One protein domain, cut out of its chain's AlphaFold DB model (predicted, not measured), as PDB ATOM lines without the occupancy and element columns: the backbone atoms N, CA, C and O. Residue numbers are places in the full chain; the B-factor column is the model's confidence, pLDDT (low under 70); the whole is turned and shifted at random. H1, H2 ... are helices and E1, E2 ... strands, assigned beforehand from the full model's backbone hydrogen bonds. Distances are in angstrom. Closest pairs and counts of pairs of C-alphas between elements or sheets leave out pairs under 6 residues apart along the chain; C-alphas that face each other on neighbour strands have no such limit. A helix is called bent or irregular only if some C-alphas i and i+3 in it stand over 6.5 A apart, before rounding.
ATOM      1  N   ARG A  67     -36.098 -50.403  29.648       82.81
ATOM      2  CA  ARG A  67     -37.169 -49.889  30.511       82.81
ATOM      3  C   ARG A  67     -37.174 -50.498  31.917       82.81
ATOM      4  O   ARG A  67     -37.931 -50.014  32.745       82.81
ATOM      5  N   THR A  68     -36.418 -51.555  32.188       85.75
ATOM      6  CA  THR A  68     -36.447 -52.263  33.480       85.75
ATOM      7  C   THR A  68     -35.069 -52.576  34.038       85.75
ATOM      8  O   THR A  68     -34.948 -52.711  35.246       85.75
ATOM      9  N   CYS A  69     -34.038 -52.674  33.204       88.56
ATOM     10  CA  CYS A  69     -32.657 -52.772  33.665       88.56
ATOM     11  C   CYS A  69     -31.748 -51.973  32.730       88.56
ATOM     12  O   CYS A  69     -31.983 -51.915  31.521       88.56
ATOM     13  N   ILE A  70     -30.765 -51.293  33.309       90.81
ATOM     14  CA  ILE A  70     -29.781 -50.477  32.606       90.81
ATOM     15  C   ILE A  70     -28.422 -50.791  33.210       90.81
ATOM     16  O   ILE A  70     -28.100 -50.325  34.300       90.81
ATOM     17  N   GLU A  71     -27.641 -51.575  32.482       90.31
ATOM     18  CA  GLU A  71     -26.263 -51.905  32.830       90.31
ATOM     19  C   GLU A  71     -25.308 -50.842  32.284       90.31
ATOM     20  O   GLU A  71     -25.524 -50.248  31.213       90.31
ATOM     21  N   ALA A  72     -24.235 -50.599  33.030       90.75
ATOM     22  CA  ALA A  72     -23.115 -49.828  32.535       90.75
ATOM     23  C   ALA A  72     -22.434 -50.562  31.370       90.75
ATOM     24  O   ALA A  72     -22.287 -51.780  31.365       90.75
ATOM     25  N   ARG A  73     -22.017 -49.797  30.361       89.25
ATOM     26  CA  ARG A  73     -21.299 -50.314  29.187       89.25
ATOM     27  C   ARG A  73     -19.787 -50.464  29.379       89.25
ATOM     28  O   ARG A  73     -19.221 -51.328  28.708       89.25
ATOM     29  N   PRO A  74     -19.096 -49.624  30.180       89.81
ATOM     30  CA  PRO A  74     -17.680 -49.832  30.446       89.81
ATOM     31  C   PRO A  74     -17.425 -51.186  31.125       89.81
ATOM     32  O   PRO A  74     -18.330 -51.719  31.764       89.81
ATOM     33  N   PRO A  75     -16.205 -51.742  31.007       86.44
ATOM     34  CA  PRO A  75     -15.881 -53.031  31.605       86.44
ATOM     35  C   PRO A  75     -16.127 -53.048  33.119       86.44
ATOM     36  O   PRO A  75     -15.919 -52.010  33.764       86.44
ATOM     37  N   PRO A  76     -16.510 -54.208  33.680       85.25
ATOM     38  CA  PRO A  76     -16.668 -54.357  35.113       85.25
ATOM     39  C   PRO A  76     -15.332 -54.172  35.826       85.25
ATOM     40  O   PRO A  76     -14.252 -54.447  35.293       85.25
ATOM     41  N   THR A  77     -15.436 -53.734  37.067       81.06
ATOM     42  CA  THR A  77     -14.351 -53.747  38.047       81.06
ATOM     43  C   THR A  77     -14.126 -55.167  38.604       81.06
ATOM     44  O   THR A  77     -14.724 -56.135  38.131       81.06
ATOM     45  N   THR A  78     -13.263 -55.331  39.614       75.44
ATOM     46  CA  THR A  78     -13.109 -56.609  40.334       75.44
ATOM     47  C   THR A  78     -14.446 -57.113  40.895       75.44
ATOM     48  O   THR A  78     -15.341 -56.316  41.141       75.44
ATOM     49  N   ASN A  79     -14.592 -58.432  41.096       62.75
ATOM     50  CA  ASN A  79     -15.853 -59.111  41.452       62.75
ATOM     51  C   ASN A  79     -16.487 -58.639  42.786       62.75
ATOM     52  O   ASN A  79     -16.492 -59.371  43.777       62.75
ATOM     53  N   THR A  80     -17.081 -57.449  42.796       72.06
ATOM     54  CA  THR A  80     -17.871 -56.897  43.896       72.06
ATOM     55  C   THR A  80     -19.350 -57.102  43.587       72.06
ATOM     56  O   THR A  80     -19.841 -56.689  42.535       72.06
ATOM     57  N   ASN A  81     -20.061 -57.771  44.499       85.94
ATOM     58  CA  ASN A  81     -21.499 -58.015  44.392       85.94
ATOM     59  C   ASN A  81     -22.218 -57.361  45.579       85.94
ATOM     60  O   ASN A  81     -22.258 -57.908  46.681       85.94
ATOM     61  N   THR A  82     -22.779 -56.183  45.328       91.56
ATOM     62  CA  THR A  82     -23.515 -55.357  46.287       91.56
ATOM     63  C   THR A  82     -24.871 -55.033  45.670       91.56
ATOM     64  O   THR A  82     -25.068 -53.980  45.063       91.56
ATOM     65  N   THR A  83     -25.793 -55.991  45.789       91.81
ATOM     66  CA  THR A  83     -27.096 -56.020  45.108       91.81
ATOM     67  C   THR A  83     -28.267 -56.067  46.076       91.81
ATOM     68  O   THR A  83     -28.164 -56.559  47.201       91.81
ATOM     69  N   VAL A  84     -29.414 -55.556  45.631       93.12
ATOM     70  CA  VAL A  84     -30.679 -55.679  46.354       93.12
ATOM     71  C   VAL A  84     -31.174 -57.116  46.221       93.12
ATOM     72  O   VAL A  84     -31.568 -57.555  45.134       93.12
ATOM     73  N   SER A  85     -31.196 -57.840  47.342       90.12
ATOM     74  CA  SER A  85     -31.724 -59.205  47.406       90.12
ATOM     75  C   SER A  85     -33.222 -59.258  47.052       90.12
ATOM     76  O   SER A  85     -33.932 -58.257  47.200       90.12
ATOM     77  N   PRO A  86     -33.751 -60.416  46.612       86.56
ATOM     78  CA  PRO A  86     -35.183 -60.572  46.359       86.56
ATOM     79  C   PRO A  86     -36.058 -60.203  47.567       86.56
ATOM     80  O   PRO A  86     -37.055 -59.494  47.405       86.56
ATOM     81  N   ASP A  87     -35.646 -60.601  48.774       88.31
ATOM     82  CA  ASP A  87     -36.358 -60.291  50.019       88.31
ATOM     83  C   ASP A  87     -36.324 -58.792  50.326       88.31
ATOM     84  O   ASP A  87     -37.349 -58.208  50.685       88.31
ATOM     85  N   ALA A  88     -35.178 -58.133  50.115       94.31
ATOM     86  CA  ALA A  88     -35.069 -56.689  50.277       94.31
ATOM     87  C   ALA A  88     -35.935 -55.951  49.250       94.31
ATOM     88  O   ALA A  88     -36.624 -54.999  49.606       94.31
ATOM     89  N   ALA A  89     -35.985 -56.413  47.999       93.88
ATOM     90  CA  ALA A  89     -36.864 -55.843  46.982       93.88
ATOM     91  C   ALA A  89     -38.352 -56.032  47.335       93.88
ATOM     92  O   ALA A  89     -39.168 -55.143  47.083       93.88
ATOM     93  N   ALA A  90     -38.732 -57.171  47.921       91.19
ATOM     94  CA  ALA A  90     -40.089 -57.403  48.414       91.19
ATOM     95  C   ALA A  90     -40.432 -56.475  49.592       91.19
ATOM     96  O   ALA A  90     -41.465 -55.801  49.554       91.19
ATOM     97  N   ALA A  91     -39.538 -56.368  50.580       96.38
ATOM     98  CA  ALA A  91     -39.679 -55.455  51.711       96.38
ATOM     99  C   ALA A  91     -39.784 -53.995  51.250       96.38
ATOM    100  O   ALA A  91     -40.657 -53.262  51.711       96.38
ATOM    101  N   ALA A  92     -38.966 -53.594  50.276       97.62
ATOM    102  CA  ALA A  92     -38.999 -52.265  49.681       97.62
ATOM    103  C   ALA A  92     -40.374 -51.970  49.063       97.62
ATOM    104  O   ALA A  92     -40.965 -50.930  49.338       97.62
ATOM    105  N   ARG A  93     -40.926 -52.893  48.261       96.62
ATOM    106  CA  ARG A  93     -42.253 -52.715  47.641       96.62
ATOM    107  C   ARG A  93     -43.366 -52.592  48.676       96.62
ATOM    108  O   ARG A  93     -44.267 -51.779  48.467       96.62
ATOM    109  N   ALA A  94     -43.305 -53.391  49.743       96.50
ATOM    110  CA  ALA A  94     -44.300 -53.406  50.812       96.50
ATOM    111  C   ALA A  94     -44.210 -52.166  51.717       96.50
ATOM    112  O   ALA A  94     -45.233 -51.626  52.125       96.50
ATOM    113  N   GLY A  95     -42.992 -51.695  52.001       97.44
ATOM    114  CA  GLY A  95     -42.714 -50.598  52.928       97.44
ATOM    115  C   GLY A  95     -42.449 -49.237  52.280       97.44
ATOM    116  O   GLY A  95     -42.150 -48.286  52.998       97.44
ATOM    117  N   ARG A  96     -42.550 -49.104  50.949       96.50
ATOM    118  CA  ARG A  96     -42.172 -47.874  50.221       96.50
ATOM    119  C   ARG A  96     -42.807 -46.594  50.770       96.50
ATOM    120  O   ARG A  96     -42.154 -45.558  50.782       96.50
ATOM    121  N   SER A  97     -44.038 -46.671  51.286       96.62
ATOM    122  CA  SER A  97     -44.773 -45.520  51.828       96.62
ATOM    123  C   SER A  97     -44.081 -44.847  53.016       96.62
ATOM    124  O   SER A  97     -44.371 -43.689  53.303       96.62
ATOM    125  N   VAL A  98     -43.161 -45.543  53.694       97.44
ATOM    126  CA  VAL A  98     -42.318 -44.970  54.755       97.44
ATOM    127  C   VAL A  98     -41.455 -43.831  54.209       97.44
ATOM    128  O   VAL A  98     -41.324 -42.794  54.859       97.44
ATOM    129  N   VAL A  99     -40.910 -43.996  52.999       96.75
ATOM    130  CA  VAL A  99     -40.011 -43.015  52.374       96.75
ATOM    131  C   VAL A  99     -40.657 -42.241  51.232       96.75
ATOM    132  O   VAL A  99     -40.124 -41.213  50.840       96.75
ATOM    133  N   THR A 100     -41.810 -42.661  50.706       95.62
ATOM    134  CA  THR A 100     -42.513 -41.880  49.681       95.62
ATOM    135  C   THR A 100     -42.796 -40.466  50.198       95.62
ATOM    136  O   THR A 100     -43.311 -40.257  51.309       95.62
ATOM    137  N   VAL A 101     -42.431 -39.478  49.386       93.38
ATOM    138  CA  VAL A 101     -42.700 -38.068  49.666       93.38
ATOM    139  C   VAL A 101     -44.052 -37.680  49.058       93.38
ATOM    140  O   VAL A 101     -44.438 -38.238  48.030       93.38
ATOM    141  N   PRO A 102     -44.812 -36.763  49.680       91.19
ATOM    142  CA  PRO A 102     -46.044 -36.259  49.083       91.19
ATOM    143  C   PRO A 102     -45.776 -35.563  47.744       91.19
ATOM    144  O   PRO A 102     -44.731 -34.931  47.574       91.19
ATOM    145  N   SER A 103     -46.741 -35.624  46.826       88.19
ATOM    146  CA  SER A 103     -46.679 -34.830  45.595       88.19
ATOM    147  C   SER A 103     -46.565 -33.336  45.925       88.19
ATOM    148  O   SER A 103     -47.169 -32.853  46.885       88.19
ATOM    149  N   GLY A 104     -45.735 -32.620  45.168       84.38
ATOM    150  CA  GLY A 104     -45.379 -31.224  45.428       84.38
ATOM    151  C   GLY A 104     -44.343 -31.007  46.540       84.38
ATOM    152  O   GLY A 104     -43.932 -29.866  46.755       84.38
ATOM    153  N   SER A 105     -43.882 -32.060  47.231       86.38
ATOM    154  CA  SER A 105     -42.741 -31.957  48.150       86.38
ATOM    155  C   SER A 105     -41.463 -31.608  47.385       86.38
ATOM    156  O   SER A 105     -41.245 -32.082  46.273       86.38
ATOM    157  N   THR A 106     -40.588 -30.825  48.010       86.00
ATOM    158  CA  THR A 106     -39.212 -30.558  47.551       86.00
ATOM    159  C   THR A 106     -38.169 -31.177  48.479       86.00
ATOM    160  O   THR A 106     -36.974 -30.916  48.341       86.00
ATOM    161  N   THR A 107     -38.625 -31.973  49.446       88.94
ATOM    162  CA  THR A 107     -37.810 -32.587  50.487       88.94
ATOM    163  C   THR A 107     -37.890 -34.096  50.351       88.94
ATOM    164  O   THR A 107     -38.985 -34.666  50.388       88.94
ATOM    165  N   GLU A 108     -36.727 -34.721  50.187       92.25
ATOM    166  CA  GLU A 108     -36.574 -36.173  50.198       92.25
ATOM    167  C   GLU A 108     -36.850 -36.755  51.584       92.25
ATOM    168  O   GLU A 108     -36.821 -36.063  52.601       92.25
ATOM    169  N   LYS A 109     -37.077 -38.062  51.640       94.94
ATOM    170  CA  LYS A 109     -37.049 -38.819  52.895       94.94
ATOM    171  C   LYS A 109     -36.034 -39.928  52.775       94.94
ATOM    172  O   LYS A 109     -35.958 -40.559  51.729       94.94
ATOM    173  N   LEU A 110     -35.341 -40.217  53.866       96.81
ATOM    174  CA  LEU A 110     -34.369 -41.294  53.933       96.81
ATOM    175  C   LEU A 110     -34.837 -42.389  54.891       96.81
ATOM    176  O   LEU A 110     -35.387 -42.140  55.967       96.81
ATOM    177  N   GLY A 111     -34.594 -43.619  54.477       97.88
ATOM    178  CA  GLY A 111     -34.854 -44.829  55.221       97.88
ATOM    179  C   GLY A 111     -33.793 -45.888  54.944       97.88
ATOM    180  O   GLY A 111     -32.859 -45.720  54.156       97.88
ATOM    181  N   SER A 112     -33.960 -47.015  55.614       98.38
ATOM    182  CA  SER A 112     -33.142 -48.209  55.436       98.38
ATOM    183  C   SER A 112     -34.028 -49.446  55.466       98.38
ATOM    184  O   SER A 112     -35.112 -49.435  56.051       98.38
ATOM    185  N   ILE A 113     -33.584 -50.503  54.795       98.50
ATOM    186  CA  ILE A 113     -34.174 -51.832  54.907       98.50
ATOM    187  C   ILE A 113     -33.334 -52.614  55.901       98.50
ATOM    188  O   ILE A 113     -32.161 -52.888  55.644       98.50
ATOM    189  N   ASN A 114     -33.945 -52.962  57.025       98.06
ATOM    190  CA  ASN A 114     -33.260 -53.487  58.194       98.06
ATOM    191  C   ASN A 114     -33.654 -54.933  58.449       98.06
ATOM    192  O   ASN A 114     -34.851 -55.254  58.473       98.06
ATOM    193  N   ARG A 115     -32.658 -55.789  58.710       97.19
ATOM    194  CA  ARG A 115     -32.912 -57.153  59.183       97.19
ATOM    195  C   ARG A 115     -33.403 -57.125  60.622       97.19
ATOM    196  O   ARG A 115     -32.747 -56.574  61.508       97.19
ATOM    197  N   GLN A 116     -34.573 -57.713  60.823       97.38
ATOM    198  CA  GLN A 116     -35.224 -57.856  62.115       97.38
ATOM    199  C   GLN A 116     -34.751 -59.140  62.810       97.38
ATOM    200  O   GLN A 116     -34.138 -60.017  62.195       97.38
ATOM    201  N   SER A 117     -35.037 -59.268  64.107       96.06
ATOM    202  CA  SER A 117     -34.637 -60.433  64.910       96.06
ATOM    203  C   SER A 117     -35.296 -61.743  64.468       96.06
ATOM    204  O   SER A 117     -34.719 -62.807  64.668       96.06
ATOM    205  N   ASP A 118     -36.474 -61.673  63.845       94.38
ATOM    206  CA  ASP A 118     -37.186 -62.816  63.260       94.38
ATOM    207  C   ASP A 118     -36.688 -63.184  61.847       94.38
ATOM    208  O   ASP A 118     -37.230 -64.082  61.206       94.38
ATOM    209  N   GLY A 119     -35.659 -62.490  61.351       94.06
ATOM    210  CA  GLY A 119     -35.092 -62.680  60.021       94.06
ATOM    211  C   GLY A 119     -35.827 -61.939  58.903       94.06
ATOM    212  O   GLY A 119     -35.314 -61.914  57.783       94.06
ATOM    213  N   SER A 120     -36.971 -61.304  59.180       95.38
ATOM    214  CA  SER A 120     -37.684 -60.486  58.198       95.38
ATOM    215  C   SER A 120     -36.919 -59.201  57.859       95.38
ATOM    216  O   SER A 120     -36.037 -58.750  58.595       95.38
ATOM    217  N   LEU A 121     -37.253 -58.605  56.713       97.94
ATOM    218  CA  LEU A 121     -36.734 -57.307  56.289       97.94
ATOM    219  C   LEU A 121     -37.846 -56.265  56.334       97.94
ATOM    220  O   LEU A 121     -38.958 -56.505  55.858       97.94
ATOM    221  N   LYS A 122     -37.530 -55.090  56.879       97.81
ATOM    222  CA  LYS A 122     -38.497 -54.008  57.081       97.81
ATOM    223  C   LYS A 122     -37.901 -52.664  56.688       97.81
ATOM    224  O   LYS A 122     -36.747 -52.389  56.999       97.81
ATOM    225  N   VAL A 123     -38.704 -51.832  56.025       98.56
ATOM    226  CA  VAL A 123     -38.350 -50.436  55.737       98.56
ATOM    227  C   VAL A 123     -38.595 -49.590  56.981       98.56
ATOM    228  O   VAL A 123     -39.707 -49.581  57.514       98.56
ATOM    229  N   GLU A 124     -37.580 -48.857  57.421       98.31
ATOM    230  CA  GLU A 124     -37.649 -47.980  58.589       98.31
ATOM    231  C   GLU A 124     -37.023 -46.614  58.274       98.31
ATOM    232  O   GLU A 124     -36.029 -46.551  57.543       98.31
ATOM    233  N   PRO A 125     -37.602 -45.508  58.779       97.44
ATOM    234  CA  PRO A 125     -37.051 -44.178  58.554       97.44
ATOM    235  C   PRO A 125     -35.727 -44.009  59.304       97.44
ATOM    236  O   PRO A 125     -35.538 -44.569  60.384       97.44
ATOM    237  N   ILE A 126     -34.830 -43.191  58.760       96.62
ATOM    238  CA  ILE A 126     -33.600 -42.797  59.453       96.62
ATOM    239  C   ILE A 126     -33.875 -41.515  60.246       96.62
ATOM    240  O   ILE A 126     -34.239 -40.483  59.682       96.62
ATOM    241  N   GLY A 127     -33.764 -41.591  61.573       89.06
ATOM    242  CA  GLY A 127     -34.235 -40.534  62.478       89.06
ATOM    243  C   GLY A 127     -33.417 -39.241  62.444       89.06
ATOM    244  O   GLY A 127     -33.971 -38.172  62.681       89.06
ATOM    245  N   ASP A 128     -32.127 -39.315  62.117       93.06
ATOM    246  CA  ASP A 128     -31.207 -38.172  62.039       93.06
ATOM    247  C   ASP A 128     -31.046 -37.635  60.607       93.06
ATOM    248  O   ASP A 128     -30.045 -36.997  60.267       93.06
ATOM    249  N   THR A 129     -32.039 -37.892  59.752       93.75
ATOM    250  CA  THR A 129     -32.006 -37.477  58.350       93.75
ATOM    251  C   THR A 129     -31.881 -35.961  58.225       93.75
ATOM    252  O   THR A 129     -32.744 -35.201  58.659       93.75
ATOM    253  N   THR A 130     -30.833 -35.530  57.532       92.69
ATOM    254  CA  THR A 130     -30.627 -34.160  57.073       92.69
ATOM    255  C   THR A 130     -30.891 -34.094  55.577       92.69
ATOM    256  O   THR A 130     -30.291 -34.837  54.802       92.69
ATOM    257  N   THR A 131     -31.772 -33.184  55.167       91.06
ATOM    258  CA  THR A 131     -32.107 -32.964  53.758       91.06
ATOM    259  C   THR A 131     -31.599 -31.621  53.266       91.06
ATOM    260  O   THR A 131     -31.669 -30.624  53.985       91.06
ATOM    261  N   ARG A 132     -31.168 -31.563  52.007       87.00
ATOM    262  CA  ARG A 132     -30.799 -30.315  51.339       87.00
ATOM    263  C   ARG A 132     -31.382 -30.280  49.934       87.00
ATOM    264  O   ARG A 132     -31.308 -31.256  49.196       87.00
ATOM    265  N   THR A 133     -31.890 -29.111  49.568       84.00
ATOM    266  CA  THR A 133     -32.390 -28.813  48.226       84.00
ATOM    267  C   THR A 133     -31.531 -27.716  47.618       84.00
ATOM    268  O   THR A 133     -31.262 -26.692  48.247       84.00
ATOM    269  N   THR A 134     -31.065 -27.932  46.395       77.38
ATOM    270  CA  THR A 134     -30.319 -26.949  45.603       77.38
ATOM    271  C   THR A 134     -30.980 -26.784  44.237       77.38
ATOM    272  O   THR A 134     -31.917 -27.502  43.903       77.38
ATOM    273  N   SER A 135     -30.471 -25.871  43.407       74.00
ATOM    274  CA  SER A 135     -30.957 -25.687  42.031       74.00
ATOM    275  C   SER A 135     -30.787 -26.920  41.137       74.00
ATOM    276  O   SER A 135     -31.356 -26.968  40.052       74.00
ATOM    277  N   THR A 136     -29.973 -27.892  41.555       70.81
ATOM    278  CA  THR A 136     -29.574 -29.031  40.721       70.81
ATOM    279  C   THR A 136     -29.652 -30.373  41.441       70.81
ATOM    280  O   THR A 136     -29.392 -31.392  40.812       70.81
ATOM    281  N   ALA A 137     -30.007 -30.391  42.729       76.12
ATOM    282  CA  ALA A 137     -29.943 -31.586  43.558       76.12
ATOM    283  C   ALA A 137     -30.953 -31.565  44.693       76.12
ATOM    284  O   ALA A 137     -31.162 -30.525  45.325       76.12
ATOM    285  N   TYR A 138     -31.429 -32.755  45.013       84.19
ATOM    286  CA  TYR A 138     -32.051 -33.092  46.274       84.19
ATOM    287  C   TYR A 138     -31.150 -34.136  46.930       84.19
ATOM    288  O   TYR A 138     -30.556 -34.960  46.236       84.19
ATOM    289  N   THR A 139     -30.921 -34.004  48.231       86.81
ATOM    290  CA  THR A 139     -30.083 -34.951  48.965       86.81
ATOM    291  C   THR A 139     -30.687 -35.230  50.324       86.81
ATOM    292  O   THR A 139     -31.063 -34.278  51.020       86.81
ATOM    293  N   ALA A 140     -30.644 -36.487  50.751       90.19
ATOM    294  CA  ALA A 140     -30.931 -36.910  52.110       90.19
ATOM    295  C   ALA A 140     -29.780 -37.758  52.663       90.19
ATOM    296  O   ALA A 140     -29.343 -38.729  52.051       90.19
ATOM    297  N   THR A 141     -29.285 -37.392  53.843       90.69
ATOM    298  CA  THR A 141     -28.164 -38.072  54.505       90.69
ATOM    299  C   THR A 141     -28.497 -38.339  55.962       90.69
ATOM    300  O   THR A 141     -29.118 -37.495  56.599       90.69
ATOM    301  N   GLY A 142     -28.040 -39.455  56.515       92.62
ATOM    302  CA  GLY A 142     -28.200 -39.781  57.931       92.62
ATOM    303  C   GLY A 142     -27.313 -40.955  58.325       92.62
ATOM    304  O   GLY A 142     -26.595 -41.509  57.484       92.62
ATOM    305  N   THR A 143     -27.359 -41.339  59.596       94.56
ATOM    306  CA  THR A 143     -26.562 -42.448  60.119       94.56
ATOM    307  C   THR A 143     -27.274 -43.769  59.847       94.56
ATOM    308  O   THR A 143     -28.379 -44.011  60.330       94.56
ATOM    309  N   LEU A 144     -26.635 -44.653  59.075       93.88
ATOM    310  CA  LEU A 144     -27.186 -45.982  58.815       93.88
ATOM    311  C   LEU A 144     -27.149 -46.833  60.092       93.88
ATOM    312  O   LEU A 144     -26.085 -46.942  60.712       93.88
ATOM    313  N   PRO A 145     -28.260 -47.486  60.474       95.12
ATOM    314  CA  PRO A 145     -28.232 -48.438  61.571       95.12
ATOM    315  C   PRO A 145     -27.375 -49.657  61.196       95.12
ATOM    316  O   PRO A 145     -27.232 -50.013  60.024       95.12
ATOM    317  N   SER A 146     -26.792 -50.319  62.196       94.62
ATOM    318  CA  SER A 146     -25.844 -51.424  61.981       94.62
ATOM    319  C   SER A 146     -26.458 -52.632  61.264       94.62
ATOM    320  O   SER A 146     -25.743 -53.362  60.581       94.62
ATOM    321  N   ASN A 147     -27.772 -52.826  61.383       95.94
ATOM    322  CA  ASN A 147     -28.535 -53.885  60.723       95.94
ATOM    323  C   ASN A 147     -29.139 -53.473  59.366       95.94
ATOM    324  O   ASN A 147     -29.926 -54.242  58.805       95.94
ATOM    325  N   ALA A 148     -28.798 -52.294  58.833       96.94
ATOM    326  CA  ALA A 148     -29.222 -51.882  57.498       96.94
ATOM    327  C   ALA A 148     -28.568 -52.752  56.421       96.94
ATOM    328  O   ALA A 148     -27.340 -52.852  56.348       96.94
ATOM    329  N   GLU A 149     -29.373 -53.319  55.529       96.69
ATOM    330  CA  GLU A 149     -28.901 -54.062  54.355       96.69
ATOM    331  C   GLU A 149     -28.943 -53.215  53.084       96.69
ATOM    332  O   GLU A 149     -28.057 -53.324  52.243       96.69
ATOM    333  N   VAL A 150     -29.946 -52.343  52.963       97.81
ATOM    334  CA  VAL A 150     -30.192 -51.522  51.773       97.81
ATOM    335  C   VAL A 150     -30.582 -50.116  52.211       97.81
ATOM    336  O   VAL A 150     -31.357 -49.952  53.155       97.81
ATOM    337  N   VAL A 151     -30.065 -49.099  51.527       97.94
ATOM    338  CA  VAL A 151     -30.538 -47.720  51.697       97.94
ATOM    339  C   VAL A 151     -31.765 -47.521  50.817       97.94
ATOM    340  O   VAL A 151     -31.809 -48.009  49.693       97.94
ATOM    341  N   ILE A 152     -32.793 -46.844  51.314       98.06
ATOM    342  CA  ILE A 152     -33.998 -46.570  50.531       98.06
ATOM    343  C   ILE A 152     -34.458 -45.150  50.813       98.06
ATOM    344  O   ILE A 152     -34.532 -44.744  51.967       98.06
ATOM    345  N   HIS A 153     -34.760 -44.378  49.782       96.69
ATOM    346  CA  HIS A 153     -35.136 -42.982  49.953       96.69
ATOM    347  C   HIS A 153     -36.195 -42.574  48.923       96.69
ATOM    348  O   HIS A 153     -36.405 -43.256  47.917       96.69
ATOM    349  N   GLY A 154     -36.931 -41.506  49.218       95.50
ATOM    350  CA  GLY A 154     -37.992 -40.992  48.360       95.50
ATOM    351  C   GLY A 154     -37.595 -39.706  47.661       95.50
ATOM    352  O   GLY A 154     -37.158 -38.768  48.322       95.50
ATOM    353  N   HIS A 155     -37.829 -39.657  46.356       92.62
ATOM    354  CA  HIS A 155     -37.593 -38.506  45.495       92.62
ATOM    355  C   HIS A 155     -38.848 -37.637  45.320       92.62
ATOM    356  O   HIS A 155     -39.955 -38.178  45.227       92.62
ATOM    357  N   PRO A 156     -38.698 -36.303  45.211       89.19
ATOM    358  CA  PRO A 156     -39.781 -35.401  44.824       89.19
ATOM    359  C   PRO A 156     -40.210 -35.569  43.355       89.19
ATOM    360  O   PRO A 156     -39.456 -36.055  42.512       89.19
ATOM    361  N   ASP A 157     -41.415 -35.090  43.014       85.06
ATOM    362  CA  ASP A 157     -41.970 -35.148  41.643       85.06
ATOM    363  C   ASP A 157     -41.027 -34.550  40.589       85.06
ATOM    364  O   ASP A 157     -40.962 -35.011  39.452       85.06
ATOM    365  N   SER A 158     -40.298 -33.503  40.974       81.38
ATOM    366  CA  SER A 158     -39.402 -32.750  40.099       81.38
ATOM    367  C   SER A 158     -38.184 -33.549  39.630       81.38
ATOM    368  O   SER A 158     -37.622 -33.207  38.590       81.38
ATOM    369  N   SER A 159     -37.770 -34.589  40.363       81.12
ATOM    370  CA  SER A 159     -36.658 -35.470  39.981       81.12
ATOM    371  C   SER A 159     -37.123 -36.827  39.444       81.12
ATOM    372  O   SER A 159     -36.395 -37.473  38.684       81.12
ATOM    373  N   GLY A 160     -38.342 -37.265  39.776       86.31
ATOM    374  CA  GLY A 160     -38.833 -38.593  39.409       86.31
ATOM    375  C   GLY A 160     -37.955 -39.677  40.038       86.31
ATOM    376  O   GLY A 160     -37.825 -39.736  41.252       86.31
ATOM    377  N   LEU A 161     -37.328 -40.534  39.227       88.56
ATOM    378  CA  LEU A 161     -36.321 -41.499  39.706       88.56
ATOM    379  C   LEU A 161     -34.876 -41.060  39.430       88.56
ATOM    380  O   LEU A 161     -33.954 -41.815  39.702       88.56
ATOM    381  N   MET A 162     -34.663 -39.886  38.838       87.31
ATOM    382  CA  MET A 162     -33.338 -39.461  38.392       87.31
ATOM    383  C   MET A 162     -32.581 -38.737  39.503       87.31
ATOM    384  O   MET A 162     -33.128 -37.857  40.162       87.31
ATOM    385  N   ASP A 163     -31.299 -39.055  39.634       79.50
ATOM    386  CA  ASP A 163     -30.358 -38.350  40.500       79.50
ATOM    387  C   ASP A 163     -29.718 -37.131  39.807       79.50
ATOM    388  O   ASP A 163     -29.835 -36.901  38.595       79.50
ATOM    389  N   GLN A 164     -28.999 -36.324  40.590       74.44
ATOM    390  CA  GLN A 164     -28.240 -35.197  40.058       74.44
ATOM    391  C   GLN A 164     -27.080 -35.667  39.169       74.44
ATOM    392  O   GLN A 164     -26.237 -36.478  39.554       74.44
ATOM    393  N   ARG A 165     -26.951 -35.024  38.004       73.56
ATOM    394  CA  ARG A 165     -25.829 -35.251  37.087       73.56
ATOM    395  C   ARG A 165     -24.494 -34.810  37.680       73.56
ATOM    396  O   ARG A 165     -24.380 -33.710  38.210       73.56
ATOM    397  N   GLY A 166     -23.457 -35.620  37.464       69.19
ATOM    398  CA  GLY A 166     -22.070 -35.255  37.792       69.19
ATOM    399  C   GLY A 166     -21.666 -35.463  39.254       69.19
ATOM    400  O   GLY A 166     -20.544 -35.126  39.617       69.19
ATOM    401  N   THR A 167     -22.542 -36.046  40.069       79.56
ATOM    402  CA  THR A 167     -22.188 -36.634  41.368       79.56
ATOM    403  C   THR A 167     -22.354 -38.154  41.285       79.56
ATOM    404  O   THR A 167     -22.789 -38.672  40.256       79.56
ATOM    405  N   LEU A 168     -22.021 -38.890  42.350       78.94
ATOM    406  CA  LEU A 168     -22.401 -40.305  42.426       78.94
ATOM    407  C   LEU A 168     -23.908 -40.493  42.633       78.94
ATOM    408  O   LEU A 168     -24.405 -41.577  42.331       78.94
ATOM    409  N   GLY A 169     -24.609 -39.462  43.122       85.88
ATOM    410  CA  GLY A 169     -26.033 -39.496  43.430       85.88
ATOM    411  C   GLY A 169     -26.401 -40.748  44.217       85.88
ATOM    412  O   GLY A 169     -25.775 -41.071  45.231       85.88
ATOM    413  N   ASP A 170     -27.345 -41.501  43.675       88.69
ATOM    414  CA  ASP A 170     -27.874 -42.727  44.272       88.69
ATOM    415  C   ASP A 170     -26.859 -43.872  44.360       88.69
ATOM    416  O   ASP A 170     -27.002 -44.767  45.194       88.69
ATOM    417  N   ALA A 171     -25.790 -43.831  43.561       87.94
ATOM    418  CA  ALA A 171     -24.680 -44.778  43.655       87.94
ATOM    419  C   ALA A 171     -23.696 -44.445  44.789       87.94
ATOM    420  O   ALA A 171     -22.786 -45.227  45.066       87.94
ATOM    421  N   GLY A 172     -23.833 -43.290  45.450       87.62
ATOM    422  CA  GLY A 172     -22.897 -42.850  46.486       87.62
ATOM    423  C   GLY A 172     -22.793 -43.830  47.656       87.62
ATOM    424  O   GLY A 172     -21.708 -44.046  48.186       87.62
ATOM    425  N   THR A 173     -23.895 -44.483  48.015       89.56
ATOM    426  CA  THR A 173     -23.973 -45.487  49.094       89.56
ATOM    427  C   THR A 173     -23.189 -46.764  48.786       89.56
ATOM    428  O   THR A 173     -22.558 -47.326  49.685       89.56
ATOM    429  N   LEU A 174     -23.131 -47.180  47.517       90.00
ATOM    430  CA  LEU A 174     -22.269 -48.276  47.067       90.00
ATOM    431  C   LEU A 174     -20.796 -47.923  47.308       90.00
ATOM    432  O   LEU A 174     -20.018 -48.752  47.777       90.00
ATOM    433  N   ALA A 175     -20.429 -46.663  47.061       87.44
ATOM    434  CA  ALA A 175     -19.072 -46.167  47.242       87.44
ATOM    435  C   ALA A 175     -18.706 -45.833  48.703       87.44
ATOM    436  O   ALA A 175     -17.531 -45.840  49.059       87.44
ATOM    437  N   THR A 176     -19.650 -45.515  49.581       87.94
ATOM    438  CA  THR A 176     -19.312 -45.091  50.955       87.94
ATOM    439  C   THR A 176     -19.615 -46.157  51.995       87.94
ATOM    440  O   THR A 176     -18.829 -46.338  52.919       87.94
ATOM    441  N   ALA A 177     -20.704 -46.903  51.822       88.75
ATOM    442  CA  ALA A 177     -21.202 -47.867  52.799       88.75
ATOM    443  C   ALA A 177     -21.172 -49.321  52.305       88.75
ATOM    444  O   ALA A 177     -21.479 -50.220  53.086       88.75
ATOM    445  N   ASN A 178     -20.819 -49.562  51.034       91.44
ATOM    446  CA  ASN A 178     -20.934 -50.870  50.382       91.44
ATOM    447  C   ASN A 178     -22.338 -51.483  50.551       91.44
ATOM    448  O   ASN A 178     -22.493 -52.650  50.910       91.44
ATOM    449  N   LYS A 179     -23.370 -50.660  50.341       94.31
ATOM    450  CA  LYS A 179     -24.776 -51.073  50.367       94.31
ATOM    451  C   LYS A 179     -25.468 -50.575  49.106       94.31
ATOM    452  O   LYS A 179     -25.166 -49.458  48.681       94.31
ATOM    453  N   PRO A 180     -26.382 -51.359  48.516       95.69
ATOM    454  CA  PRO A 180     -27.190 -50.873  47.413       95.69
ATOM    455  C   PRO A 180     -28.176 -49.813  47.906       95.69
ATOM    456  O   PRO A 180     -28.482 -49.721  49.103       95.69
ATOM    457  N   ASN A 181     -28.698 -49.033  46.966       96.62
ATOM    458  CA  ASN A 181     -29.671 -47.985  47.243       96.62
ATOM    459  C   ASN A 181     -30.911 -48.118  46.367       96.62
ATOM    460  O   ASN A 181     -30.820 -48.518  45.211       96.62
ATOM    461  N   ILE A 182     -32.068 -47.776  46.921       97.62
ATOM    462  CA  ILE A 182     -33.347 -47.775  46.224       97.62
ATOM    463  C   ILE A 182     -33.926 -46.361  46.248       97.62
ATOM    464  O   ILE A 182     -34.271 -45.853  47.313       97.62
ATOM    465  N   ALA A 183     -34.104 -45.769  45.070       96.44
ATOM    466  CA  ALA A 183     -34.879 -44.549  44.894       96.44
ATOM    467  C   ALA A 183     -36.364 -44.890  44.710       96.44
ATOM    468  O   ALA A 183     -36.713 -45.827  43.980       96.44
ATOM    469  N   VAL A 184     -37.246 -44.133  45.365       96.75
ATOM    470  CA  VAL A 184     -38.706 -44.283  45.303       96.75
ATOM    471  C   VAL A 184     -39.330 -42.989  44.791       96.75
ATOM    472  O   VAL A 184     -39.246 -41.954  45.446       96.75
ATOM    473  N   GLY A 185     -40.005 -43.056  43.647       94.50
ATOM    474  CA  GLY A 185     -40.777 -41.936  43.117       94.50
ATOM    475  C   GLY A 185     -42.080 -41.725  43.891       94.50
ATOM    476  O   GLY A 185     -42.621 -42.646  44.513       94.50
ATOM    477  N   THR A 186     -42.630 -40.517  43.813       93.25
ATOM    478  CA  THR A 186     -43.967 -40.170  44.333       93.25
ATOM    479  C   THR A 186     -45.085 -41.039  43.744       93.25
ATOM    480  O   THR A 186     -46.051 -41.369  44.428       93.25
ATOM    481  N   ASP A 187     -44.918 -41.477  42.495       91.81
ATOM    482  CA  ASP A 187     -45.800 -42.402  41.773       91.81
ATOM    483  C   ASP A 187     -45.621 -43.879  42.182       91.81
ATOM    484  O   ASP A 187     -46.280 -44.778  41.651       91.81
ATOM    485  N   GLY A 188     -44.730 -44.148  43.139       92.31
ATOM    486  CA  GLY A 188     -44.441 -45.473  43.665       92.31
ATOM    487  C   GLY A 188     -43.543 -46.327  42.775       92.31
ATOM    488  O   GLY A 188     -43.298 -47.482  43.138       92.31
ATOM    489  N   ARG A 189     -43.043 -45.821  41.639       94.00
ATOM    490  CA  ARG A 189     -41.986 -46.504  40.882       94.00
ATOM    491  C   ARG A 189     -40.696 -46.527  41.697       94.00
ATOM    492  O   ARG A 189     -40.497 -45.706  42.591       94.00
ATOM    493  N   MET A 190     -39.846 -47.515  41.433       95.50
ATOM    494  CA  MET A 190     -38.657 -47.765  42.250       95.50
ATOM    495  C   MET A 190     -37.468 -48.182  41.392       95.50
ATOM    496  O   MET A 190     -37.629 -49.051  40.531       95.50
ATOM    497  N   ALA A 191     -36.289 -47.630  41.672       95.56
ATOM    498  CA  ALA A 191     -35.031 -47.964  41.008       95.56
ATOM    499  C   ALA A 191     -33.991 -48.418  42.038       95.56
ATOM    500  O   ALA A 191     -33.712 -47.691  42.984       95.56
ATOM    501  N   ALA A 192     -33.433 -49.613  41.863       95.69
ATOM    502  CA  ALA A 192     -32.272 -50.085  42.605       95.69
ATOM    503  C   ALA A 192     -30.989 -49.665  41.889       95.69
ATOM    504  O   ALA A 192     -30.887 -49.839  40.678       95.69
ATOM    505  N   HIS A 193     -30.024 -49.175  42.653       95.44
ATOM    506  CA  HIS A 193     -28.668 -48.844  42.246       95.44
ATOM    507  C   HIS A 193     -27.734 -49.842  42.922       95.44
ATOM    508  O   HIS A 193     -27.674 -49.904  44.155       95.44
ATOM    509  N   GLU A 194     -27.045 -50.651  42.123       93.06
ATOM    510  CA  GLU A 194     -26.302 -51.811  42.615       93.06
ATOM    511  C   GLU A 194     -25.064 -52.139  41.775       93.06
ATOM    512  O   GLU A 194     -24.930 -51.675  40.644       93.06
ATOM    513  N   LEU A 195     -24.154 -52.926  42.356       90.25
ATOM    514  CA  LEU A 195     -23.000 -53.515  41.672       90.25
ATOM    515  C   LEU A 195     -23.198 -55.024  41.585       90.25
ATOM    516  O   LEU A 195     -23.207 -55.700  42.611       90.25
ATOM    517  N   GLU A 196     -23.330 -55.552  40.378       87.12
ATOM    518  CA  GLU A 196     -23.471 -56.977  40.104       87.12
ATOM    519  C   GLU A 196     -22.248 -57.473  39.343       87.12
ATOM    520  O   GLU A 196     -21.982 -57.034  38.229       87.12
ATOM    521  N   ASN A 197     -21.481 -58.378  39.955       83.75
ATOM    522  CA  ASN A 197     -20.246 -58.915  39.371       83.75
ATOM    523  C   ASN A 197     -19.293 -57.807  38.878       83.75
ATOM    524  O   ASN A 197     -18.661 -57.931  37.833       83.75
ATOM    525  N   GLY A 198     -19.226 -56.703  39.625       86.06
ATOM    526  CA  GLY A 198     -18.432 -55.533  39.268       86.06
ATOM    527  C   GLY A 198     -19.049 -54.595  38.216       86.06
ATOM    528  O   GLY A 198     -18.470 -53.545  37.933       86.06
ATOM    529  N   THR A 199     -20.216 -54.918  37.662       89.44
ATOM    530  CA  THR A 199     -20.980 -54.044  36.763       89.44
ATOM    531  C   THR A 199     -21.985 -53.224  37.561       89.44
ATOM    532  O   THR A 199     -22.841 -53.758  38.262       89.44
ATOM    533  N   TYR A 200     -21.918 -51.904  37.447       92.56
ATOM    534  CA  TYR A 200     -22.923 -51.006  37.982       92.56
ATOM    535  C   TYR A 200     -24.180 -51.081  37.121       92.56
ATOM    536  O   TYR A 200     -24.123 -50.944  35.896       92.56
ATOM    537  N   GLN A 201     -25.328 -51.238  37.769       91.94
ATOM    538  CA  GLN A 201     -26.613 -51.282  37.089       91.94
ATOM    539  C   GLN A 201     -27.695 -50.529  37.850       91.94
ATOM    540  O   GLN A 201     -27.648 -50.362  39.073       91.94
ATOM    541  N   VAL A 202     -28.699 -50.097  37.088       94.12
ATOM    542  CA  VAL A 202     -29.940 -49.533  37.611       94.12
ATOM    543  C   VAL A 202     -31.103 -50.429  37.203       94.12
ATOM    544  O   VAL A 202     -31.390 -50.585  36.012       94.12
ATOM    545  N   ARG A 203     -31.798 -51.007  38.183       92.31
ATOM    546  CA  ARG A 203     -32.878 -51.979  37.963       92.31
ATOM    547  C   ARG A 203     -34.202 -51.484  38.527       92.31
ATOM    548  O   ARG A 203     -34.308 -51.134  39.698       92.31
ATOM    549  N   ALA A 204     -35.244 -51.473  37.704       92.00
ATOM    550  CA  ALA A 204     -36.586 -51.115  38.128       92.00
ATOM    551  C   ALA A 204     -37.141 -52.218  39.039       92.00
ATOM    552  O   ALA A 204     -37.359 -53.351  38.607       92.00
ATOM    553  N   LEU A 205     -37.393 -51.891  40.306       89.94
ATOM    554  CA  LEU A 205     -38.031 -52.818  41.243       89.94
ATOM    555  C   LEU A 205     -39.555 -52.742  41.162       89.94
ATOM    556  O   LEU A 205     -40.229 -53.734  41.440       89.94
ATOM    557  N   ASN A 206     -40.103 -51.589  40.778       89.38
ATOM    558  CA  ASN A 206     -41.532 -51.391  40.577       89.38
ATOM    559  C   ASN A 206     -41.778 -50.428  39.407       89.38
ATOM    560  O   ASN A 206     -41.215 -49.334  39.375       89.38
ATOM    561  N   GLY A 207     -42.640 -50.827  38.469       87.50
ATOM    562  CA  GLY A 207     -42.903 -50.081  37.236       87.50
ATOM    563  C   GLY A 207     -41.782 -50.193  36.198       87.50
ATOM    564  O   GLY A 207     -40.983 -51.126  36.215       87.50
ATOM    565  N   THR A 208     -41.750 -49.242  35.263       88.88
ATOM    566  CA  THR A 208     -40.744 -49.168  34.195       88.88
ATOM    567  C   THR A 208     -40.206 -47.750  34.043       88.88
ATOM    568  O   THR A 208     -40.930 -46.780  34.281       88.88
ATOM    569  N   PHE A 209     -38.975 -47.630  33.562       88.94
ATOM    570  CA  PHE A 209     -38.327 -46.368  33.254       88.94
ATOM    571  C   PHE A 209     -38.937 -45.684  32.028       88.94
ATOM    572  O   PHE A 209     -39.145 -46.300  30.973       88.94
ATOM    573  N   THR A 210     -39.143 -44.375  32.130       89.19
ATOM    574  CA  THR A 210     -39.480 -43.515  30.995       89.19
ATOM    575  C   THR A 210     -38.313 -43.443  30.008       89.19
ATOM    576  O   THR A 210     -37.179 -43.819  30.308       89.19
ATOM    577  N   ARG A 211     -38.555 -42.936  28.792       88.00
ATOM    578  CA  ARG A 211     -37.466 -42.729  27.817       88.00
ATOM    579  C   ARG A 211     -36.419 -41.729  28.313       88.00
ATOM    580  O   ARG A 211     -35.276 -41.785  27.872       88.00
ATOM    581  N   GLU A 212     -36.818 -40.785  29.157       89.00
ATOM    582  CA  GLU A 212     -35.909 -39.797  29.728       89.00
ATOM    583  C   GLU A 212     -35.016 -40.419  30.798       89.00
ATOM    584  O   GLU A 212     -33.794 -40.327  30.670       89.00
ATOM    585  N   GLU A 213     -35.612 -41.145  31.745       91.06
ATOM    586  CA  GLU A 213     -34.903 -41.912  32.776       91.06
ATOM    587  C   GLU A 213     -33.937 -42.917  32.142       91.06
ATOM    588  O   GLU A 213     -32.782 -42.987  32.536       91.06
ATOM    589  N   GLN A 214     -34.342 -43.610  31.074       90.12
ATOM    590  CA  GLN A 214     -33.455 -44.509  30.325       90.12
ATOM    591  C   GLN A 214     -32.197 -43.815  29.802       90.12
ATOM    592  O   GLN A 214     -31.085 -44.318  29.944       90.12
ATOM    593  N   ARG A 215     -32.362 -42.644  29.177       88.88
ATOM    594  CA  ARG A 215     -31.227 -41.867  28.663       88.88
ATOM    595  C   ARG A 215     -30.366 -41.322  29.799       88.88
ATOM    596  O   ARG A 215     -29.157 -41.203  29.623       88.88
ATOM    597  N   HIS A 216     -30.989 -40.928  30.906       90.88
ATOM    598  CA  HIS A 216     -30.308 -40.468  32.111       90.88
ATOM    599  C   HIS A 216     -29.465 -41.584  32.715       90.88
ATOM    600  O   HIS A 216     -28.243 -41.488  32.680       90.88
ATOM    601  N   PHE A 217     -30.098 -42.674  33.134       92.31
ATOM    602  CA  PHE A 217     -29.433 -43.807  33.756       92.31
ATOM    603  C   PHE A 217     -28.388 -44.449  32.858       92.31
ATOM    604  O   PHE A 217     -27.350 -44.815  33.380       92.31
ATOM    605  N   GLN A 218     -28.564 -44.526  31.533       90.75
ATOM    606  CA  GLN A 218     -27.497 -45.072  30.687       90.75
ATOM    607  C   GLN A 218     -26.226 -44.214  30.749       90.75
ATOM    608  O   GLN A 218     -25.131 -44.745  30.903       90.75
ATOM    609  N   ARG A 219     -26.358 -42.884  30.633       90.06
ATOM    610  CA  ARG A 219     -25.198 -41.977  30.711       90.06
ATOM    611  C   ARG A 219     -24.564 -41.998  32.090       90.06
ATOM    612  O   ARG A 219     -23.346 -41.935  32.208       90.06
ATOM    613  N   GLU A 220     -25.401 -42.005  33.116       91.38
ATOM    614  CA  GLU A 220     -24.933 -41.955  34.483       91.38
ATOM    615  C   GLU A 220     -24.289 -43.294  34.869       91.38
ATOM    616  O   GLU A 220     -23.177 -43.267  35.380       91.38
ATOM    617  N   ALA A 221     -24.878 -44.443  34.521       92.19
ATOM    618  CA  ALA A 221     -24.313 -45.769  34.769       92.19
ATOM    619  C   ALA A 221     -22.906 -45.933  34.195       92.19
ATOM    620  O   ALA A 221     -22.009 -46.358  34.918       92.19
ATOM    621  N   ASP A 222     -22.684 -45.497  32.953       92.06
ATOM    622  CA  ASP A 222     -21.354 -45.542  32.344       92.06
ATOM    623  C   ASP A 222     -20.334 -44.716  33.153       92.06
ATOM    624  O   ASP A 222     -19.255 -45.203  33.481       92.06
ATOM    625  N   LYS A 223     -20.699 -43.496  33.569       91.44
ATOM    626  CA  LYS A 223     -19.826 -42.654  34.407       91.44
ATOM    627  C   LYS A 223     -19.579 -43.244  35.798       91.44
ATOM    628  O   LYS A 223     -18.487 -43.090  36.339       91.44
ATOM    629  N   ARG A 224     -20.588 -43.874  36.415       92.12
ATOM    630  CA  ARG A 224     -20.430 -44.519  37.734       92.12
ATOM    631  C   ARG A 224     -19.498 -45.720  37.618       92.12
ATOM    632  O   ARG A 224     -18.653 -45.891  38.486       92.12
ATOM    633  N   GLN A 225     -19.595 -46.500  36.543       93.25
ATOM    634  CA  GLN A 225     -18.683 -47.616  36.306       93.25
ATOM    635  C   GLN A 225     -17.230 -47.155  36.204       93.25
ATOM    636  O   GLN A 225     -16.360 -47.752  36.826       93.25
ATOM    637  N   GLU A 226     -16.959 -46.062  35.483       91.50
ATOM    638  CA  GLU A 226     -15.612 -45.480  35.418       91.50
ATOM    639  C   GLU A 226     -15.085 -45.095  36.808       91.50
ATOM    640  O   GLU A 226     -13.921 -45.354  37.120       91.50
ATOM    641  N   PHE A 227     -15.943 -44.535  37.668       90.38
ATOM    642  CA  PHE A 227     -15.588 -44.255  39.058       90.38
ATOM    643  C   PHE A 227     -15.254 -45.535  39.840       90.38
ATOM    644  O   PHE A 227     -14.218 -45.582  40.506       90.38
ATOM    645  N   PHE A 228     -16.091 -46.576  39.756       90.19
ATOM    646  CA  PHE A 228     -15.851 -47.835  40.468       90.19
ATOM    647  C   PHE A 228     -14.553 -48.502  40.002       90.19
ATOM    648  O   PHE A 228     -13.704 -48.811  40.839       90.19
ATOM    649  N   ASN A 229     -14.321 -48.545  38.687       88.62
ATOM    650  CA  ASN A 229     -13.080 -49.031  38.085       88.62
ATOM    651  C   ASN A 229     -11.849 -48.279  38.616       88.62
ATOM    652  O   ASN A 229     -10.859 -48.899  38.997       88.62
ATOM    653  N   ALA A 230     -11.906 -46.943  38.673       86.94
ATOM    654  CA  ALA A 230     -10.806 -46.126  39.188       86.94
ATOM    655  C   ALA A 230     -10.580 -46.309  40.699       86.94
ATOM    656  O   ALA A 230      -9.461 -46.149  41.181       86.94
ATOM    657  N   SER A 231     -11.633 -46.642  41.445       82.75
ATOM    658  CA  SER A 231     -11.562 -46.876  42.890       82.75
ATOM    659  C   SER A 231     -11.089 -48.283  43.277       82.75
ATOM    660  O   SER A 231     -10.844 -48.523  44.458       82.75
ATOM    661  N   GLY A 232     -10.962 -49.204  42.311       72.00
ATOM    662  CA  GLY A 232     -10.600 -50.604  42.566       72.00
ATOM    663  C   GLY A 232     -11.624 -51.361  43.417       72.00
ATOM    664  O   GLY A 232     -11.276 -52.352  44.056       72.00
TER     665      GLY A 232
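What this domain is: This is residues 67 to 232 of the 233 residues of an uncharacterized protein of Xanthomonas citri pv. phaseoli var. fuscans (UniProt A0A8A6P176). A strongly twisted sheet of seven strands curls round helix H1 on one face, while the short helix H2 and the long helix H3 cover part of the other face. A separate two-stranded hairpin, E4 and E5, sits at the end of E2 where that strand begins. The printed part has 166 residues with three named helices and nine named strands, in the order E1 H1 E2 E3 E4 E5 E6 H2 E7 E8 E9 H3; the large sheet runs E1 E9 E8 E7 E6 E2 E3 and is mixed. The class is mixed, helices and strands; the whole is compact, with a radius of gyration of the C-alphas of 14.6 A, and rounded, spanning 38 by 37 by 27 A.

Where its parts are: E1, residues 69 to 71, begins at C-alpha 69 (-32.657, -52.772, 33.665). H1, residues 86 to 98, is 19.1 A long and irregular: C-alphas 94 and 97 are 8.0 A apart. E2, residues 109 to 115, is 19.8 A long; E3 is 121 to 125, E4 130 to 133 and E5 138 to 141. E6, residues 148 to 154, measures 16.7 A. H2, residues 169 to 177, is only just irregular, with C-alphas 170 and 173 6.8 A apart. E7 is 181 to 184; E8, 190 to 196, measures 17.9 A, and E9, 199 to 206, 21.1 A. H3, residues 211 to 231, is 30.3 A long and ends at C-alpha 231 (-11.562, -46.876, 42.890).

How they stand to each other: E1 is an edge strand, antiparallel to E9, with N 70 and O 202 2.9 A apart. E7, E8 and E9 form a meander, each strand the antiparallel neighbour of the one before; N 203 and O 192 are 2.9 A apart, N 183 and O 191 2.9 A. E6, H2 and E7 form a strand-helix-strand unit, two parallel neighbour strands with a helix between, its crossover right-handed; N 182 and O 151 are 2.8 A apart. E2 is antiparallel to E6, N 111 to O 152 2.8 A, and forms a hairpin with the edge strand E3, N 112 to O 124 2.9 A. H1 is on one face, its Gly 95 and Val 123 of E3 being their closest C-alphas, 5.2 A. H2 and H3 are on the opposite face, making three layers, helices on both faces of a sheet. H3 has a height over the sheet of 8.2 A; its closest C-alphas to E9 are Gln 225 and Tyr 200, 5.7 A. H2 has a height of 7.3 A, and its closest C-alphas to E8 are Ala 171 and His 193, 5.9 A. The hairpin E4 and E5 has N 132 and O 139 2.9 A apart; the closest C-alphas of E5 and E2 are Ala 140 and Leu 110, 5.9 A. O i to N i+4 pairs are within hydrogen-bond range throughout H3, and in 7 of 9 in H1 and 3 of 5 in H2.

The domain as a whole: The C-alphas farthest apart, Asp 118 and Ser 135, are 43.2 A apart. The printed part has no cut. The links E1 to H1 and E6 to H2 are long. Mean pLDDT of the printed part is 90.2; residues 79 and 166 are under 70.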